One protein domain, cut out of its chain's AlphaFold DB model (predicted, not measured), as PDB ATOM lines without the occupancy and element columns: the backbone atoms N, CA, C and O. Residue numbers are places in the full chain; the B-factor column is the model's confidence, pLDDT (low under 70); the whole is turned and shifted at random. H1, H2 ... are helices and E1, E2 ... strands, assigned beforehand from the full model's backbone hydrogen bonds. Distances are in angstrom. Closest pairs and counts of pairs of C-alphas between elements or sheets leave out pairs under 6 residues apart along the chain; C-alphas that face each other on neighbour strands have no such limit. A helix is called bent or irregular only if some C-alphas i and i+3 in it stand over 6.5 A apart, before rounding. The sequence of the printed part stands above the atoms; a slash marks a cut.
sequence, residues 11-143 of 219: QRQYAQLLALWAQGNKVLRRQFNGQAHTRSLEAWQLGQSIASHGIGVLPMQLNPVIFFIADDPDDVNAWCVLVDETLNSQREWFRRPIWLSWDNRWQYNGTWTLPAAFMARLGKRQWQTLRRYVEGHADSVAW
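This is residues 11 to 143 of the 219 residues of an uncharacterized protein of Sulfobacillus sp. hq2 (UniProt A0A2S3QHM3). A strongly twisted sheet of seven strands has H2 running along one face over E1 and E2, and the longest helix, H1, packs on H2 as the other half of a helical hairpin. Short H4 is on the same face as H2, H3 covers part of the opposite face, and H5 stands beside the strands. The printed part has 133 residues, with five named helices and seven named strands in the order H1 H2 E1 E2 E3 H3 E4 E5 E6 H4 H5 E7; its class is mixed, helices and strands. The mixed sheet runs E1, E2, E3, E4, E6, E5, E7. The whole is compact, with a radius of gyration of the C-alphas of 14.7 A and spans of 44 by 33 by 25 A.

Find C-alpha 56 at (91.849, -19.246, 16.177); from there E1, residues 56 to 62, runs 16.1 A. Next come E2, residues 65 to 70, 15.9 A, and E3, residues 79 to 84, 16.6 A. Look for E4 at residues 97 to 101, 12.4 A, E6 at 112 to 115, E5 at 107 to 109, and E7 at 140 to 142, which ends at C-alpha 142 (71.153, -7.070, 2.228). H1, residues 11 to 31, begins at (103.796, -22.433, 12.553) and runs 30.3 A; H2, residues 39 to 52, runs 19.8 A. H3 is residues 85 to 93, 13.0 A, H4 116 to 119, and H5 124 to 132, 12.4 A.

Start at E1, E2 and E3, a meander, each strand the antiparallel neighbour of the one before: N 58 and O 68 are 2.9 A apart, N 82 and O 67 2.8 A, within hydrogen-bond range. E3, H3, E4 form a strand-helix-strand unit, two parallel neighbour strands with a helix between, its crossover right-handed; N 98 and O 81 are 2.8 A apart. E4 and E6 are parallel, N 99 to O 112 being 2.8 A. E5 is antiparallel to E6, N 113 to O 107 2.8 A, and to E7, N 141 to O 108 2.8 A. E6, H4 H5, E7 are a split unit, with E5 between its strands, and a left-handed crossover. H2 has a height over the sheet of 8.9 A; its closest C-alphas to E1 are Ser 40 and Leu 62, 4.6 A. H1 and H2 touch, closest at the C-alphas of Trp 21 and Gln 48, 6.0 A, at a shallow tilt of 11 degrees, opposite ways. H2 touches H4 with residues 46 to 50 alone, closest at the C-alphas of Leu 46 and Ala 116, 6.9 A. H3, on the opposite face, is irregular, C-alphas 89 and 92 being 8.2 A apart; its closest C-alphas to E4 are Glu 85 and Trp 99, 5.6 A. H5 is only just at the sheet's level, with a height of 3.6 A. Every O i to N i+4 pair is within range in H2 and H5, 16 of 17 in H1, and 0 of 5 in H3, where 3 of 6 O i to N i+3 pairs are; H4 is too short for an i+4 pair.

The C-alphas farthest apart are those of Asn 33 and His 137, 45.2 A. The printed part has no cut, and no link is long. Look for pLDDT under 70 at residues 11 to 18, 22, 24, 28, 32 to 37 and 136 to 138; the mean of the printed part is 84.9.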
ATOM      1  N   GLN A  11     103.972 -21.456  13.632       58.06
ATOM      2  CA  GLN A  11     103.796 -22.433  12.553       58.06
ATOM      3  C   GLN A  11     103.546 -23.852  13.086       58.06
ATOM      4  O   GLN A  11     102.742 -24.596  12.520       58.06
ATOM      5  N   ARG A  12     104.181 -24.231  14.202       65.06
ATOM      6  CA  ARG A  12     103.967 -25.525  14.868       65.06
ATOM      7  C   ARG A  12     102.628 -25.583  15.589       65.06
ATOM      8  O   ARG A  12     101.964 -26.613  15.503       65.06
ATOM      9  N   GLN A  13     102.210 -24.501  16.245       63.28
ATOM     10  CA  GLN A  13     100.879 -24.414  16.865       63.28
ATOM     11  C   GLN A  13      99.779 -24.567  15.811       63.28
ATOM     12  O   GLN A  13      98.848 -25.355  15.973       63.28
ATOM     13  N   TYR A  14      99.942 -23.882  14.679       61.34
ATOM     14  CA  TYR A  14      99.041 -23.987  13.542       61.34
ATOM     15  C   TYR A  14      99.010 -25.406  12.949       61.34
ATOM     16  O   TYR A  14      97.933 -25.962  12.732       61.34
ATOM     17  N   ALA A  15     100.168 -26.047  12.764       66.06
ATOM     18  CA  ALA A  15     100.238 -27.431  12.295       66.06
ATOM     19  C   ALA A  15      99.585 -28.430  13.271       66.06
ATOM     20  O   ALA A  15      98.930 -29.375  12.832       66.06
ATOM     21  N   GLN A  16      99.718 -28.222  14.585       68.31
ATOM     22  CA  GLN A  16      99.064 -29.040  15.613       68.31
ATOM     23  C   GLN A  16      97.540 -28.862  15.607       68.31
ATOM     24  O   GLN A  16      96.811 -29.853  15.653       68.31
ATOM     25  N   LEU A  17      97.055 -27.625  15.471       65.88
ATOM     26  CA  LEU A  17      95.633 -27.326  15.283       65.88
ATOM     27  C   LEU A  17      95.088 -28.018  14.032       65.88
ATOM     28  O   LEU A  17      94.102 -28.749  14.114       65.88
ATOM     29  N   LEU A  18      95.758 -27.871  12.886       67.69
ATOM     30  CA  LEU A  18      95.373 -28.561  11.653       67.69
ATOM     31  C   LEU A  18      95.392 -30.085  11.804       67.69
ATOM     32  O   LEU A  18      94.524 -30.759  11.251       67.69
ATOM     33  N   ALA A  19      96.343 -30.644  12.554       70.81
ATOM     34  CA  ALA A  19      96.402 -32.077  12.817       70.81
ATOM     35  C   ALA A  19      95.210 -32.554  13.663       70.81
ATOM     36  O   ALA A  19      94.618 -33.584  13.333       70.81
ATOM     37  N   LEU A  20      94.805 -31.800  14.691       70.38
ATOM     38  CA  LEU A  20      93.594 -32.073  15.477       70.38
ATOM     39  C   LEU A  20      92.339 -32.021  14.595       70.38
ATOM     40  O   LEU A  20      91.522 -32.947  14.607       70.38
ATOM     41  N   TRP A  21      92.234 -30.995  13.748       72.81
ATOM     42  CA  TRP A  21      91.167 -30.865  12.755       72.81
ATOM     43  C   TRP A  21      91.154 -32.057  11.770       72.81
ATOM     44  O   TRP A  21      90.116 -32.692  11.542       72.81
ATOM     45  N   ALA A  22      92.307 -32.453  11.233       68.50
ATOM     46  CA  ALA A  22      92.436 -33.578  10.305       68.50
ATOM     47  C   ALA A  22      92.117 -34.940  10.952       68.50
ATOM     48  O   ALA A  22      91.501 -35.799  10.313       68.50
ATOM     49  N   GLN A  23      92.489 -35.148  12.218       71.69
ATOM     50  CA  GLN A  23      92.152 -36.359  12.971       71.69
ATOM     51  C   GLN A  23      90.646 -36.448  13.247       71.69
ATOM     52  O   GLN A  23      90.040 -37.494  12.985       71.69
ATOM     53  N   GLY A  24      90.017 -35.349  13.677       69.88
ATOM     54  CA  GLY A  24      88.576 -35.320  13.939       69.88
ATOM     55  C   GLY A  24      87.724 -35.563  12.690       69.88
ATOM     56  O   GLY A  24      86.666 -36.176  12.784       69.88
ATOM     57  N   ASN A  25      88.235 -35.243  11.494       73.69
ATOM     58  CA  ASN A  25      87.576 -35.568  10.221       73.69
ATOM     59  C   ASN A  25      87.308 -37.076  10.068       73.69
ATOM     60  O   ASN A  25      86.226 -37.485   9.646       73.69
ATOM     61  N   LYS A  26      88.287 -37.925  10.412       71.31
ATOM     62  CA  LYS A  26      88.128 -39.389  10.345       71.31
ATOM     63  C   LYS A  26      87.148 -39.893  11.402       71.31
ATOM     64  O   LYS A  26      86.373 -40.800  11.112       71.31
ATOM     65  N   VAL A  27      87.180 -39.312  12.602       71.06
ATOM     66  CA  VAL A  27      86.278 -39.668  13.708       71.06
ATOM     67  C   VAL A  27      84.832 -39.332  13.349       71.06
ATOM     68  O   VAL A  27      83.981 -40.214  13.416       71.06
ATOM     69  N   LEU A  28      84.569 -38.116  12.867       68.88
ATOM     70  CA  LEU A  28      83.231 -37.689  12.452       68.88
ATOM     71  C   LEU A  28      82.709 -38.536  11.287       68.88
ATOM     72  O   LEU A  28      81.598 -39.049  11.350       68.88
ATOM     73  N   ARG A  29      83.525 -38.780  10.250       70.69
ATOM     74  CA  ARG A  29      83.123 -39.643   9.119       70.69
ATOM     75  C   ARG A  29      82.751 -41.062   9.555       70.69
ATOM     76  O   ARG A  29      81.830 -41.643   8.986       70.69
ATOM     77  N   ARG A  30      83.457 -41.614  10.551       72.12
ATOM     78  CA  ARG A  30      83.142 -42.922  11.146       72.12
ATOM     79  C   ARG A  30      81.857 -42.873  11.969       72.12
ATOM     80  O   ARG A  30      81.033 -43.760  11.815       72.12
ATOM     81  N   GLN A  31      81.670 -41.842  12.795       70.56
ATOM     82  CA  GLN A  31      80.454 -41.670  13.599       70.56
ATOM     83  C   GLN A  31      79.193 -41.534  12.739       70.56
ATOM     84  O   GLN A  31      78.145 -42.048  13.113       70.56
ATOM     85  N   PHE A  32      79.295 -40.897  11.572       67.44
ATOM     86  CA  PHE A  32      78.165 -40.705  10.661       67.44
ATOM     87  C   PHE A  32      78.019 -41.804   9.593       67.44
ATOM     88  O   PHE A  32      77.281 -41.614   8.629       67.44
ATOM     89  N   ASN A  33      78.699 -42.951   9.745       64.19
ATOM     90  CA  ASN A  33      78.570 -44.131   8.873       64.19
ATOM     91  C   ASN A  33      78.604 -43.823   7.359       64.19
ATOM     92  O   ASN A  33      77.891 -44.443   6.574       64.19
ATOM     93  N   GLY A  34      79.411 -42.847   6.929       57.59
ATOM     94  CA  GLY A  34      79.517 -42.484   5.511       57.59
ATOM     95  C   GLY A  34      78.274 -41.817   4.902       57.59
ATOM     96  O   GLY A  34      78.223 -41.666   3.682       57.59
ATOM     97  N   GLN A  35      77.293 -41.389   5.707       60.28
ATOM     98  CA  GLN A  35      76.204 -40.543   5.216       60.28
ATOM     99  C   GLN A  35      76.782 -39.203   4.751       60.28
ATOM    100  O   GLN A  35      77.456 -38.500   5.503       60.28
ATOM    101  N   ALA A  36      76.549 -38.873   3.479       51.94
ATOM    102  CA  ALA A  36      77.281 -37.829   2.769       51.94
ATOM    103  C   ALA A  36      77.052 -36.403   3.302       51.94
ATOM    104  O   ALA A  36      77.862 -35.527   3.005       51.94
ATOM    105  N   HIS A  37      76.002 -36.145   4.085       58.41
ATOM    106  CA  HIS A  37      75.548 -34.782   4.391       58.41
ATOM    107  C   HIS A  37      75.121 -34.607   5.851       58.41
ATOM    108  O   HIS A  37      74.003 -34.184   6.138       58.41
ATOM    109  N   THR A  38      75.986 -34.935   6.811       76.50
ATOM    110  CA  THR A  38      75.746 -34.451   8.174       76.50
ATOM    111  C   THR A  38      76.286 -33.033   8.287       76.50
ATOM    112  O   THR A  38      77.476 -32.797   8.083       76.50
ATOM    113  N   ARG A  39      75.409 -32.073   8.615       82.38
ATOM    114  CA  ARG A  39      75.761 -30.654   8.831       82.38
ATOM    115  C   ARG A  39      76.969 -30.485   9.765       82.38
ATOM    116  O   ARG A  39      77.778 -29.588   9.567       82.38
ATOM    117  N   SER A  40      77.178 -31.416  10.696       85.50
ATOM    118  CA  SER A  40      78.370 -31.470  11.550       85.50
ATOM    119  C   SER A  40      79.694 -31.645  10.791       85.50
ATOM    120  O   SER A  40      80.709 -31.098  11.215       85.50
ATOM    121  N   LEU A  41      79.722 -32.405   9.689       85.19
ATOM    122  CA  LEU A  41      80.915 -32.570   8.851       85.19
ATOM    123  C   LEU A  41      81.206 -31.299   8.043       85.19
ATOM    124  O   LEU A  41      82.367 -30.910   7.932       85.19
ATOM    125  N   GLU A  42      80.173 -30.648   7.507       88.25
ATOM    126  CA  GLU A  42      80.301 -29.360   6.810       88.25
ATOM    127  C   GLU A  42      80.792 -28.269   7.766       88.25
ATOM    128  O   GLU A  42      81.741 -27.550   7.456       88.25
ATOM    129  N   ALA A  43      80.219 -28.208   8.971       90.31
ATOM    130  CA  ALA A  43      80.670 -27.331  10.045       90.31
ATOM    131  C   ALA A  43      82.133 -27.601  10.412       90.31
ATOM    132  O   ALA A  43      82.932 -26.676  10.547       90.31
ATOM    133  N   TRP A  44      82.513 -28.875  10.530       89.25
ATOM    134  CA  TRP A  44      83.892 -29.237  10.825       89.25
ATOM    135  C   TRP A  44      84.846 -28.750   9.733       89.25
ATOM    136  O   TRP A  44      85.850 -28.120  10.047       89.25
ATOM    137  N   GLN A  45      84.517 -28.976   8.455       89.81
ATOM    138  CA  GLN A  45      85.303 -28.499   7.309       89.81
ATOM    139  C   GLN A  45      85.407 -26.971   7.262       89.81
ATOM    140  O   GLN A  45      86.492 -26.449   7.000       89.81
ATOM    141  N   LEU A  46      84.319 -26.261   7.571       93.00
ATOM    142  CA  LEU A  46      84.319 -24.809   7.732       93.00
ATOM    143  C   LEU A  46      85.339 -24.381   8.794       93.00
ATOM    144  O   LEU A  46      86.187 -23.535   8.514       93.00
ATOM    145  N   GLY A  47      85.305 -25.006   9.975       92.69
ATOM    146  CA  GLY A  47      86.257 -24.744  11.054       92.69
ATOM    147  C   GLY A  47      87.713 -24.958  10.628       92.69
ATOM    148  O   GLY A  47      88.552 -24.101  10.898       92.69
ATOM    149  N   GLN A  48      88.008 -26.029   9.875       90.38
ATOM    150  CA  GLN A  48      89.358 -26.253   9.325       90.38
ATOM    151  C   GLN A  48      89.778 -25.152   8.364       90.38
ATOM    152  O   GLN A  48      90.918 -24.704   8.414       90.38
ATOM    153  N   SER A  49      88.874 -24.739   7.473       92.69
ATOM    154  CA  SER A  49      89.163 -23.723   6.464       92.69
ATOM    155  C   SER A  49      89.465 -22.381   7.122       92.69
ATOM    156  O   SER A  49      90.471 -21.751   6.808       92.69
ATOM    157  N   ILE A  50      88.655 -21.981   8.107       93.19
ATOM    158  CA  ILE A  50      88.875 -20.756   8.883       93.19
ATOM    159  C   ILE A  50      90.204 -20.838   9.639       93.19
ATOM    160  O   ILE A  50      91.033 -19.935   9.514       93.19
ATOM    161  N   ALA A  51      90.444 -21.948  10.346       90.56
ATOM    162  CA  ALA A  51      91.710 -22.176  11.032       90.56
ATOM    163  C   ALA A  51      92.883 -22.061  10.057       90.56
ATOM    164  O   ALA A  51      93.884 -21.427  10.386       90.56
ATOM    165  N   SER A  52      92.720 -22.574   8.829       89.44
ATOM    166  CA  SER A  52      93.761 -22.577   7.804       89.44
ATOM    167  C   SER A  52      94.248 -21.186   7.369       89.44
ATOM    168  O   SER A  52      95.346 -21.016   6.836       89.44
ATOM    169  N   HIS A  53      93.444 -20.160   7.639       89.31
ATOM    170  CA  HIS A  53      93.779 -18.765   7.382       89.31
ATOM    171  C   HIS A  53      94.466 -18.072   8.573       89.31
ATOM    172  O   HIS A  53      94.646 -16.851   8.547       89.31
ATOM    173  N   GLY A  54      94.880 -18.831   9.594       87.38
ATOM    174  CA  GLY A  54      95.548 -18.311  10.790       87.38
ATOM    175  C   GLY A  54      94.591 -17.642  11.777       87.38
ATOM    176  O   GLY A  54      94.994 -16.719  12.481       87.38
ATOM    177  N   ILE A  55      93.329 -18.074  11.779       90.88
ATOM    178  CA  ILE A  55      92.290 -17.659  12.726       90.88
ATOM    179  C   ILE A  55      92.192 -18.728  13.816       90.88
ATOM    180  O   ILE A  55      92.132 -19.919  13.516       90.88
ATOM    181  N   GLY A  56      92.164 -18.331  15.085       89.12
ATOM    182  CA  GLY A  56      91.849 -19.246  16.177       89.12
ATOM    183  C   GLY A  56      90.407 -19.718  16.057       89.12
ATOM    184  O   GLY A  56      89.510 -18.892  15.928       89.12
ATOM    185  N   VAL A  57      90.176 -21.032  16.091       91.44
ATOM    186  CA  VAL A  57      88.833 -21.628  16.043       91.44
ATOM    187  C   VAL A  57      88.713 -22.670  17.144       91.44
ATOM    188  O   VAL A  57      89.457 -23.651  17.148       91.44
ATOM    189  N   LEU A  58      87.752 -22.481  18.045       89.81
ATOM    190  CA  LEU A  58      87.394 -23.450  19.078       89.81
ATOM    191  C   LEU A  58      85.958 -23.935  18.839       89.81
ATOM    192  O   LEU A  58      85.011 -23.158  19.015       89.81
ATOM    193  N   PRO A  59      85.768 -25.197  18.414       89.75
ATOM    194  CA  PRO A  59      84.437 -25.734  18.197       89.75
ATOM    195  C   PRO A  59      83.755 -26.071  19.528       89.75
ATOM    196  O   PRO A  59      84.254 -26.906  20.277       89.75
ATOM    197  N   MET A  60      82.594 -25.465  19.796       89.56
ATOM    198  CA  MET A  60      81.744 -25.815  20.945       89.56
ATOM    199  C   MET A  60      80.670 -26.822  20.554       89.56
ATOM    200  O   MET A  60      80.449 -27.816  21.241       89.56
ATOM    201  N   GLN A  61      80.013 -26.568  19.423       87.88
ATOM    202  CA  GLN A  61      78.966 -27.421  18.883       87.88
ATOM    203  C   GLN A  61      79.026 -27.410  17.355       87.88
ATOM    204  O   GLN A  61      79.327 -26.391  16.737       87.88
ATOM    205  N   LEU A  62      78.776 -28.568  16.740       86.88
ATOM    206  CA  LEU A  62      78.844 -28.742  15.284       86.88
ATOM    207  C   LEU A  62      77.468 -28.747  14.608       86.88
ATOM    208  O   LEU A  62      77.392 -28.585  13.395       86.88
ATOM    209  N   ASN A  63      76.393 -28.964  15.368       86.25
ATOM    210  CA  ASN A  63      75.027 -28.910  14.859       86.25
ATOM    211  C   ASN A  63      74.029 -28.594  15.994       86.25
ATOM    212  O   ASN A  63      73.849 -29.441  16.878       86.25
ATOM    213  N   PRO A  64      73.388 -27.414  15.991       89.62
ATOM    214  CA  PRO A  64      73.757 -26.219  15.216       89.62
ATOM    215  C   PRO A  64      75.214 -25.781  15.457       89.62
ATOM    216  O   PRO A  64      75.817 -26.123  16.474       89.62
ATOM    217  N   VAL A  65      75.806 -25.073  14.493       93.06
ATOM    218  CA  VAL A  65      77.198 -24.601  14.581       93.06
ATOM    219  C   VAL A  65      77.341 -23.505  15.631       93.06
ATOM    220  O   VAL A  65      76.652 -22.490  15.565       93.06
ATOM    221  N   ILE A  66      78.276 -23.695  16.562       95.06
ATOM    222  CA  ILE A  66      78.728 -22.673  17.510       95.06
ATOM    223  C   ILE A  66      80.246 -22.785  17.626       95.06
ATOM    224  O   ILE A  66      80.750 -23.725  18.251       95.06
ATOM    225  N   PHE A  67      80.975 -21.834  17.039       95.31
ATOM    226  CA  PHE A  67      82.434 -21.725  17.152       95.31
ATOM    227  C   PHE A  67      82.818 -20.427  17.850       95.31
ATOM    228  O   PHE A  67      82.295 -19.364  17.524       95.31
ATOM    229  N   PHE A  68      83.794 -20.495  18.746       93.19
ATOM    230  CA  PHE A  68      84.534 -19.302  19.135       93.19
ATOM    231  C   PHE A  68      85.636 -19.063  18.110       93.19
ATOM    232  O   PHE A  68      86.378 -19.989  17.771       93.19
ATOM    233  N   ILE A  69      85.724 -17.835  17.608       93.31
ATOM    234  CA  ILE A  69      86.698 -17.444  16.590       93.31
ATOM    235  C   ILE A  69      87.463 -16.192  17.014       93.31
ATOM    236  O   ILE A  69      86.870 -15.271  17.569       93.31
ATOM    237  N   ALA A  70      88.762 -16.140  16.729       91.00
ATOM    238  CA  ALA A  70      89.600 -14.971  16.991       91.00
ATOM    239  C   ALA A  70      90.658 -14.791  15.898       91.00
ATOM    240  O   ALA A  70      91.405 -15.714  15.581       91.00
ATOM    241  N   ASP A  71      90.755 -13.588  15.330       85.56
ATOM    242  CA  ASP A  71      91.853 -13.207  14.429       85.56
ATOM    243  C   ASP A  71      93.207 -13.107  15.145       85.56
ATOM    244  O   ASP A  71      94.256 -13.220  14.505       85.56
ATOM    245  N   ASP A  72      93.177 -12.921  16.461       85.19
ATOM    246  CA  ASP A  72      94.330 -12.948  17.348       85.19
ATOM    247  C   ASP A  72      93.970 -13.736  18.621       85.19
ATOM    248  O   ASP A  72      93.299 -13.196  19.497       85.19
ATOM    249  N   PRO A  73      94.319 -15.032  18.712       78.25
ATOM    250  CA  PRO A  73      93.916 -15.882  19.834       78.25
ATOM    251  C   PRO A  73      94.394 -15.387  21.205       78.25
ATOM    252  O   PRO A  73      93.749 -15.701  22.209       78.25
ATOM    253  N   ASP A  74      95.483 -14.614  21.233       80.25
ATOM    254  CA  ASP A  74      96.091 -14.091  22.457       80.25
ATOM    255  C   ASP A  74      95.380 -12.818  22.968       80.25
ATOM    256  O   ASP A  74      95.481 -12.477  24.148       80.25
ATOM    257  N   ASP A  75      94.601 -12.133  22.120       82.44
ATOM    258  CA  ASP A  75      93.766 -10.993  22.513       82.44
ATOM    259  C   ASP A  75      92.362 -11.470  22.917       82.44
ATOM    260  O   ASP A  75      91.535 -11.864  22.093       82.44
ATOM    261  N   VAL A  76      92.033 -11.358  24.206       76.81
ATOM    262  CA  VAL A  76      90.699 -11.700  24.731       76.81
ATOM    263  C   VAL A  76      89.586 -10.897  24.032       76.81
ATOM    264  O   VAL A  76      88.480 -11.403  23.838       76.81
ATOM    265  N   ASN A  77      89.869  -9.674  23.570       81.56
ATOM    266  CA  ASN A  77      88.915  -8.840  22.834       81.56
ATOM    267  C   ASN A  77      88.862  -9.166  21.330       81.56
ATOM    268  O   ASN A  77      88.088  -8.550  20.581       81.56
ATOM    269  N   ALA A  78      89.646 -10.127  20.845       84.06
ATOM    270  CA  ALA A  78      89.552 -10.631  19.478       84.06
ATOM    271  C   ALA A  78      88.450 -11.679  19.297       84.06
ATOM    272  O   ALA A  78      87.977 -11.888  18.182       84.06
ATOM    273  N   TRP A  79      87.972 -12.278  20.387       90.12
ATOM    274  CA  TRP A  79      86.998 -13.354  20.308       90.12
ATOM    275  C   TRP A  79      85.601 -12.864  19.896       90.12
ATOM    276  O   TRP A  79      85.037 -11.930  20.478       90.12
ATOM    277  N   CYS A  80      85.055 -13.525  18.878       94.19
ATOM    278  CA  CYS A  80      83.670 -13.444  18.420       94.19
ATOM    279  C   CYS A  80      83.054 -14.849  18.434       94.19
ATOM    280  O   CYS A  80      83.771 -15.854  18.506       94.19
ATOM    281  N   VAL A  81      81.728 -14.928  18.329       95.06
ATOM    282  CA  VAL A  81      81.028 -16.215  18.226       95.06
ATOM    283  C   VAL A  81      80.464 -16.366  16.822       95.06
ATOM    284  O   VAL A  81      79.654 -15.556  16.388       95.06
ATOM    285  N   LEU A  82      80.888 -17.401  16.108       96.38
ATOM    286  CA  LEU A  82      80.283 -17.805  14.848       96.38
ATOM    287  C   LEU A  82      79.129 -18.767  15.142       96.38
ATOM    288  O   LEU A  82      79.357 -19.843  15.699       96.38
ATOM    289  N   VAL A  83      77.908 -18.378  14.777       95.94
ATOM    290  CA  VAL A  83      76.676 -19.064  15.194       95.94
ATOM    291  C   VAL A  83      75.797 -19.372  13.994       95.94
ATOM    292  O   VAL A  83      75.585 -18.520  13.139       95.94
ATOM    293  N   ASP A  84      75.255 -20.581  13.939       94.81
ATOM    294  CA  ASP A  84      74.263 -20.979  12.945       94.81
ATOM    295  C   ASP A  84      73.005 -20.098  13.005       94.81
ATOM    296  O   ASP A  84      72.435 -19.867  14.072       94.81
ATOM    297  N   GLU A  85      72.535 -19.634  11.848       92.75
ATOM    298  CA  GLU A  85      71.335 -18.797  11.745       92.75
ATOM    299  C   GLU A  85      70.040 -19.478  12.216       92.75
ATOM    300  O   GLU A  85      69.031 -18.808  12.425       92.75
ATOM    301  N   THR A  86      70.035 -20.793  12.424       92.31
ATOM    302  CA  THR A  86      68.919 -21.487  13.085       92.31
ATOM    303  C   THR A  86      68.723 -21.054  14.541       92.31
ATOM    304  O   THR A  86      67.610 -21.154  15.053       92.31
ATOM    305  N   LEU A  87      69.763 -20.517  15.190       92.81
ATOM    306  CA  LEU A  87      69.731 -20.004  16.568       92.81
ATOM    307  C   LEU A  87      69.427 -18.502  16.653       92.81
ATOM    308  O   LEU A  87      69.632 -17.845  17.673       92.81
ATOM    309  N   ASN A  88      68.946 -17.922  15.558       87.00
ATOM    310  CA  ASN A  88      68.727 -16.490  15.435       87.00
ATOM    311  C   ASN A  88      67.609 -15.949  16.342       87.00
ATOM    312  O   ASN A  88      67.561 -14.751  16.605       87.00
ATOM    313  N   SER A  89      66.706 -16.810  16.819       88.88
ATOM    314  CA  SER A  89      65.711 -16.446  17.835       88.88
ATOM    315  C   SER A  89      66.298 -16.332  19.243       88.88
ATOM    316  O   SER A  89      65.635 -15.767  20.101       88.88
ATOM    317  N   GLN A  90      67.520 -16.832  19.466       91.19
ATOM    318  CA  GLN A  90      68.288 -16.712  20.709       91.19
ATOM    319  C   GLN A  90      69.471 -15.743  20.555       91.19
ATOM    320  O   GLN A  90      70.537 -15.927  21.150       91.19
ATOM    321  N   ARG A  91      69.320 -14.722  19.702       86.88
ATOM    322  CA  ARG A  91      70.354 -13.716  19.395       86.88
ATOM    323  C   ARG A  91      70.980 -13.111  20.649       86.88
ATOM    324  O   ARG A  91      72.181 -12.872  20.680       86.88
ATOM    325  N   GLU A  92      70.169 -12.894  21.672       88.88
ATOM    326  CA  GLU A  92      70.533 -12.295  22.950       88.88
ATOM    327  C   GLU A  92      71.456 -13.164  23.817       88.88
ATOM    328  O   GLU A  92      72.062 -12.649  24.756       88.88
ATOM    329  N   TRP A  93      71.612 -14.459  23.512       90.88
ATOM    330  CA  TRP A  93      72.541 -15.343  24.233       90.88
ATOM    331  C   TRP A  93      73.994 -15.146  23.804       90.88
ATOM    332  O   TRP A  93      74.914 -15.546  24.520       90.88
ATOM    333  N   PHE A  94      74.215 -14.546  22.634       90.19
ATOM    334  CA  PHE A  94      75.530 -14.444  22.026       90.19
ATOM    335  C   PHE A  94      76.033 -13.008  22.066       90.19
ATOM    336  O   PHE A  94      75.417 -12.089  21.533       90.19
ATOM    337  N   ARG A  95      77.211 -12.822  22.661       88.88
ATOM    338  CA  ARG A  95      77.953 -11.563  22.583       88.88
ATOM    339  C   ARG A  95      78.804 -11.567  21.315       88.88
ATOM    340  O   ARG A  95      79.520 -12.538  21.082       88.88
ATOM    341  N   ARG A  96      78.760 -10.489  20.524       91.75
ATOM    342  CA  ARG A  96      79.492 -10.340  19.253       91.75
ATOM    343  C   ARG A  96      79.275 -11.507  18.276       91.75
ATOM    344  O   ARG A  96      80.254 -12.147  17.868       91.75
ATOM    345  N   PRO A  97      78.016 -11.828  17.920       93.81
ATOM    346  CA  PRO A  97      77.745 -12.917  17.004       93.81
ATOM    347  C   PRO A  97      78.052 -12.516  15.557       93.81
ATOM    348  O   PRO A  97      77.711 -11.429  15.091       93.81
ATOM    349  N   ILE A  98      78.644 -13.452  14.829       95.31
ATOM    350  CA  ILE A  98      78.662 -13.487  13.371       95.31
ATOM    351  C   ILE A  98      77.763 -14.658  12.980       95.31
ATOM    352  O   ILE A  98      78.009 -15.795  13.377       95.31
ATOM    353  N   TRP A  99      76.705 -14.391  12.224       95.44
ATOM    354  CA  TRP A  99      75.721 -15.395  11.840       95.44
ATOM    355  C   TRP A  99      76.148 -16.126  10.572       95.44
ATOM    356  O   TRP A  99      76.460 -15.526   9.540       95.44
ATOM    357  N   LEU A 100      76.152 -17.446  10.662       95.75
ATOM    358  CA  LEU A 100      76.460 -18.365   9.589       95.75
ATOM    359  C   LEU A 100      75.179 -18.701   8.836       95.75
ATOM    360  O   LEU A 100      74.276 -19.332   9.389       95.75
ATOM    361  N   SER A 101      75.136 -18.314   7.565       94.38
ATOM    362  CA  SER A 101      74.066 -18.704   6.663       94.38
ATOM    363  C   SER A 101      74.446 -19.903   5.817       94.38
ATOM    364  O   SER A 101      75.529 -19.969   5.233       94.38
ATOM    365  N   TRP A 102      73.521 -20.844   5.712       90.62
ATOM    366  CA  TRP A 102      73.650 -21.952   4.773       90.62
ATOM    367  C   TRP A 102      72.839 -21.716   3.499       90.62
ATOM    368  O   TRP A 102      73.186 -22.256   2.451       90.62
ATOM    369  N   ASP A 103      71.852 -20.823   3.564       88.50
ATOM    370  CA  ASP A 103      70.975 -20.443   2.453       88.50
ATOM    371  C   ASP A 103      71.548 -19.293   1.600       88.50
ATOM    372  O   ASP A 103      70.834 -18.619   0.864       88.50
ATOM    373  N   ASN A 104      72.860 -19.059   1.688       88.12
ATOM    374  CA  ASN A 104      73.578 -18.001   0.973       88.12
ATOM    375  C   ASN A 104      73.055 -16.575   1.234       88.12
ATOM    376  O   ASN A 104      73.042 -15.743   0.326       88.12
ATOM    377  N   ARG A 105      72.660 -16.264   2.475       92.19
ATOM    378  CA  ARG A 105      72.277 -14.898   2.851       92.19
ATOM    379  C   ARG A 105      73.502 -14.009   3.052       92.19
ATOM    380  O   ARG A 105      74.457 -14.404   3.718       92.19
ATOM    381  N   TRP A 106      73.428 -12.795   2.514       94.06
ATOM    382  CA  TRP A 106      74.440 -11.749   2.650       94.06
ATOM    383  C   TRP A 106      73.777 -10.531   3.275       94.06
ATOM    384  O   TRP A 106      73.128  -9.751   2.586       94.06
ATOM    385  N   GLN A 107      73.877 -10.387   4.587       93.94
ATOM    386  CA  GLN A 107      73.168  -9.330   5.292       93.94
ATOM    387  C   GLN A 107      74.025  -8.753   6.406       93.94
ATOM    388  O   GLN A 107      74.831  -9.443   7.030       93.94
ATOM    389  N   TYR A 108      73.792  -7.484   6.685       93.25
ATOM    390  CA  TYR A 108      74.183  -6.851   7.922       93.25
ATOM    391  C   TYR A 108      72.948  -6.219   8.552       93.25
ATOM    392  O   TYR A 108      72.246  -5.470   7.890       93.25
ATOM    393  N   ASN A 109      72.648  -6.563   9.800       90.19
ATOM    394  CA  ASN A 109      71.541  -5.983  10.569       90.19
ATOM    395  C   ASN A 109      72.006  -5.796  12.014       90.19
ATOM    396  O   ASN A 109      71.701  -6.608  12.892       90.19
ATOM    397  N   GLY A 110      72.921  -4.842  12.197       88.56
ATOM    398  CA  GLY A 110      73.721  -4.672  13.413       88.56
ATOM    399  C   GLY A 110      74.768  -5.771  13.657       88.56
ATOM    400  O   GLY A 110      75.702  -5.553  14.417       88.56
ATOM    401  N   THR A 111      74.631  -6.923  12.996       91.88
ATOM    402  CA  THR A 111      75.563  -8.060  12.991       91.88
ATOM    403  C   THR A 111      75.635  -8.654  11.587       91.88
ATOM    404  O   THR A 111      74.683  -8.547  10.806       91.88
ATOM    405  N   TRP A 112      76.754  -9.295  11.258       94.25
ATOM    406  CA  TRP A 112      76.938  -9.965   9.970       94.25
ATOM    407  C   TRP A 112      76.142 -11.262   9.906       94.25
ATOM    408  O   TRP A 112      76.188 -12.059  10.835       94.25
ATOM    409  N   THR A 113      75.470 -11.506   8.786       95.12
ATOM    410  CA  THR A 113      74.967 -12.820   8.375       95.12
ATOM    411  C   THR A 113      75.566 -13.135   7.015       95.12
ATOM    412  O   THR A 113      75.272 -12.440   6.042       95.12
ATOM    413  N   LEU A 114      76.452 -14.128   6.951       96.31
ATOM    414  CA  LEU A 114      77.211 -14.435   5.739       96.31
ATOM    415  C   LEU A 114      77.220 -15.933   5.435       96.31
ATOM    416  O   LEU A 114      77.124 -16.746   6.357       96.31
ATOM    417  N   PRO A 115      77.406 -16.335   4.169       95.75
ATOM    418  CA  PRO A 115      77.367 -17.746   3.822       95.75
ATOM    419  C   PRO A 115      78.570 -18.523   4.352       95.75
ATOM    420  O   PRO A 115      79.703 -18.036   4.306       95.75
ATOM    421  N   ALA A 116      78.364 -19.780   4.744       94.12
ATOM    422  CA  ALA A 116      79.444 -20.659   5.196       94.12
ATOM    423  C   ALA A 116      80.576 -20.792   4.170       94.12
ATOM    424  O   ALA A 116      81.755 -20.654   4.501       94.12
ATOM    425  N   ALA A 117      80.217 -20.968   2.896       93.12
ATOM    426  CA  ALA A 117      81.183 -21.060   1.805       93.12
ATOM    427  C   ALA A 117      82.006 -19.773   1.620       93.12
ATOM    428  O   ALA A 117      83.150 -19.837   1.168       93.12
ATOM    429  N   PHE A 118      81.443 -18.610   1.961       95.00
ATOM    430  CA  PHE A 118      82.169 -17.344   1.937       95.00
ATOM    431  C   PHE A 118      83.135 -17.238   3.106       95.00
ATOM    432  O   PHE A 118      84.319 -16.995   2.890       95.00
ATOM    433  N   MET A 119      82.644 -17.476   4.324       94.50
ATOM    434  CA  MET A 119      83.448 -17.394   5.543       94.50
ATOM    435  C   MET A 119      84.663 -18.321   5.504       94.50
ATOM    436  O   MET A 119      85.757 -17.912   5.886       94.50
ATOM    437  N   ALA A 120      84.501 -19.532   4.962       93.94
ATOM    438  CA  ALA A 120      85.594 -20.478   4.759       93.94
ATOM    439  C   ALA A 120      86.755 -19.918   3.916       93.94
ATOM    440  O   ALA A 120      87.876 -20.388   4.071       93.94
ATOM    441  N   ARG A 121      86.500 -18.945   3.031       94.44
ATOM    442  CA  ARG A 121      87.490 -18.365   2.103       94.44
ATOM    443  C   ARG A 121      88.074 -17.039   2.588       94.44
ATOM    444  O   ARG A 121      88.907 -16.447   1.899       94.44
ATOM    445  N   LEU A 122      87.600 -16.519   3.718       93.69
ATOM    446  CA  LEU A 122      88.063 -15.239   4.234       93.69
ATOM    447  C   LEU A 122      89.469 -15.373   4.813       93.69
ATOM    448  O   LEU A 122      89.724 -16.183   5.701       93.69
ATOM    449  N   GLY A 123      90.375 -14.523   4.332       92.38
ATOM    450  CA  GLY A 123      91.705 -14.382   4.905       92.38
ATOM    451  C   GLY A 123      91.698 -13.590   6.214       92.38
ATOM    452  O   GLY A 123      90.710 -12.952   6.589       92.38
ATOM    453  N   LYS A 124      92.854 -13.569   6.888       91.31
ATOM    454  CA  LYS A 124      93.026 -12.919   8.197       91.31
ATOM    455  C   LYS A 124      92.560 -11.460   8.241       91.31
ATOM    456  O   LYS A 124      91.876 -11.052   9.174       91.31
ATOM    457  N   ARG A 125      92.880 -10.678   7.205       92.38
ATOM    458  CA  ARG A 125      92.501  -9.255   7.127       92.38
ATOM    459  C   ARG A 125      90.994  -9.058   6.991       92.38
ATOM    460  O   ARG A 125      90.461  -8.108   7.544       92.38
ATOM    461  N   GLN A 126      90.309  -9.935   6.260       94.44
ATOM    462  CA  GLN A 126      88.857  -9.870   6.124       94.44
ATOM    463  C   GLN A 126      88.166 -10.230   7.442       94.44
ATOM    464  O   GLN A 126      87.235  -9.538   7.839       94.44
ATOM    465  N   TRP A 127      88.665 -11.244   8.154       92.81
ATOM    466  CA  TRP A 127      88.189 -11.580   9.499       92.81
ATOM    467  C   TRP A 127      88.391 -10.439  10.498       92.81
ATOM    468  O   TRP A 127      87.472 -10.118  11.245       92.81
ATOM    469  N   GLN A 128      89.542  -9.763  10.458       92.00
ATOM    470  CA  GLN A 128      89.795  -8.550  11.245       92.00
ATOM    471  C   GLN A 128      88.759  -7.457  10.970       92.00
ATOM    472  O   GLN A 128      88.244  -6.835  11.899       92.00
ATOM    473  N   THR A 129      88.431  -7.225   9.695       93.50
ATOM    474  CA  THR A 129      87.392  -6.263   9.320       93.50
ATOM    475  C   THR A 129      86.021  -6.702   9.830       93.50
ATOM    476  O   THR A 129      85.350  -5.899  10.469       93.50
ATOM    477  N   LEU A 130      85.630  -7.968   9.642       92.75
ATOM    478  CA  LEU A 130      84.368  -8.490  10.182       92.75
ATOM    479  C   LEU A 130      84.270  -8.302  11.693       92.75
ATOM    480  O   LEU A 130      83.264  -7.790  12.169       92.75
ATOM    481  N   ARG A 131      85.326  -8.645  12.440       91.12
ATOM    482  CA  ARG A 131      85.378  -8.452  13.893       91.12
ATOM    483  C   ARG A 131      85.182  -6.991  14.280       91.12
ATOM    484  O   ARG A 131      84.457  -6.695  15.229       91.12
ATOM    485  N   ARG A 132      85.878  -6.080  13.597       90.38
ATOM    486  CA  ARG A 132      85.832  -4.646  13.912       90.38
ATOM    487  C   ARG A 132      84.418  -4.084  13.788       90.38
ATOM    488  O   ARG A 132      84.063  -3.195  14.553       90.38
ATOM    489  N   TYR A 133      83.641  -4.624  12.856       90.44
ATOM    490  CA  TYR A 133      82.258  -4.243  12.595       90.44
ATOM    491  C   TYR A 133      81.289  -5.364  12.979       90.44
ATOM    492  O   TYR A 133      80.266  -5.523  12.330       90.44
ATOM    493  N   VAL A 134      81.624  -6.195  13.974       86.00
ATOM    494  CA  VAL A 134      80.767  -7.328  14.370       86.00
ATOM    495  C   VAL A 134      79.468  -6.862  15.009       86.00
ATOM    496  O   VAL A 134      78.438  -7.507  14.860       86.00
ATOM    497  N   GLU A 135      79.539  -5.719  15.683       77.25
ATOM    498  CA  GLU A 135      78.424  -5.015  16.288       77.25
ATOM    499  C   GLU A 135      78.463  -3.572  15.782       77.25
ATOM    500  O   GLU A 135      79.502  -2.908  15.821       77.25
ATOM    501  N   GLY A 136      77.331  -3.080  15.296       68.94
ATOM    502  CA  GLY A 136      77.180  -1.697  14.868       68.94
ATOM    503  C   GLY A 136      75.715  -1.296  14.785       68.94
ATOM    504  O   GLY A 136      74.832  -2.018  15.242       68.94
ATOM    505  N   HIS A 137      75.461  -0.115  14.230       58.22
ATOM    506  CA  HIS A 137      74.137   0.502  14.253       58.22
ATOM    507  C   HIS A 137      73.087  -0.309  13.475       58.22
ATOM    508  O   HIS A 137      73.417  -1.094  12.584       58.22
ATOM    509  N   ALA A 138      71.822  -0.113  13.861       60.16
ATOM    510  CA  ALA A 138      70.652  -0.940  13.550       60.16
ATOM    511  C   ALA A 138      70.189  -0.931  12.079       60.16
ATOM    512  O   ALA A 138      69.089  -1.397  11.778       60.16
ATOM    513  N   ASP A 139      71.000  -0.413  11.160       76.06
ATOM    514  CA  ASP A 139      70.651  -0.398   9.748       76.06
ATOM    515  C   ASP A 139      70.768  -1.811   9.179       76.06
ATOM    516  O   ASP A 139      71.814  -2.464   9.264       76.06
ATOM    517  N   SER A 140      69.667  -2.284   8.595       86.31
ATOM    518  CA  SER A 140      69.621  -3.564   7.901       86.31
ATOM    519  C   SER A 140      69.884  -3.357   6.415       86.31
ATOM    520  O   SER A 140      69.088  -2.726   5.724       86.31
ATOM    521  N   VAL A 141      70.951  -3.960   5.902       92.44
ATOM    522  CA  VAL A 141      71.289  -3.999   4.479       92.44
ATOM    523  C   VAL A 141      71.484  -5.444   4.039       92.44
ATOM    524  O   VAL A 141      72.121  -6.235   4.734       92.44
ATOM    525  N   ALA A 142      70.921  -5.793   2.885       94.06
ATOM    526  CA  ALA A 142      71.153  -7.070   2.228       94.06
ATOM    527  C   ALA A 142      71.906  -6.836   0.917       94.06
ATOM    528  O   ALA A 142      71.603  -5.906   0.170       94.06
ATOM    529  N   TRP A 143      72.880  -7.693   0.647       93.88
ATOM    530  CA  TRP A 143      73.655  -7.695  -0.584       93.88
ATOM    531  C   TRP A 143      73.267  -8.884  -1.453       93.88
ATOM    532  O   TRP A 143      72.747  -9.891  -0.969       93.88
TER     533      TRP A 143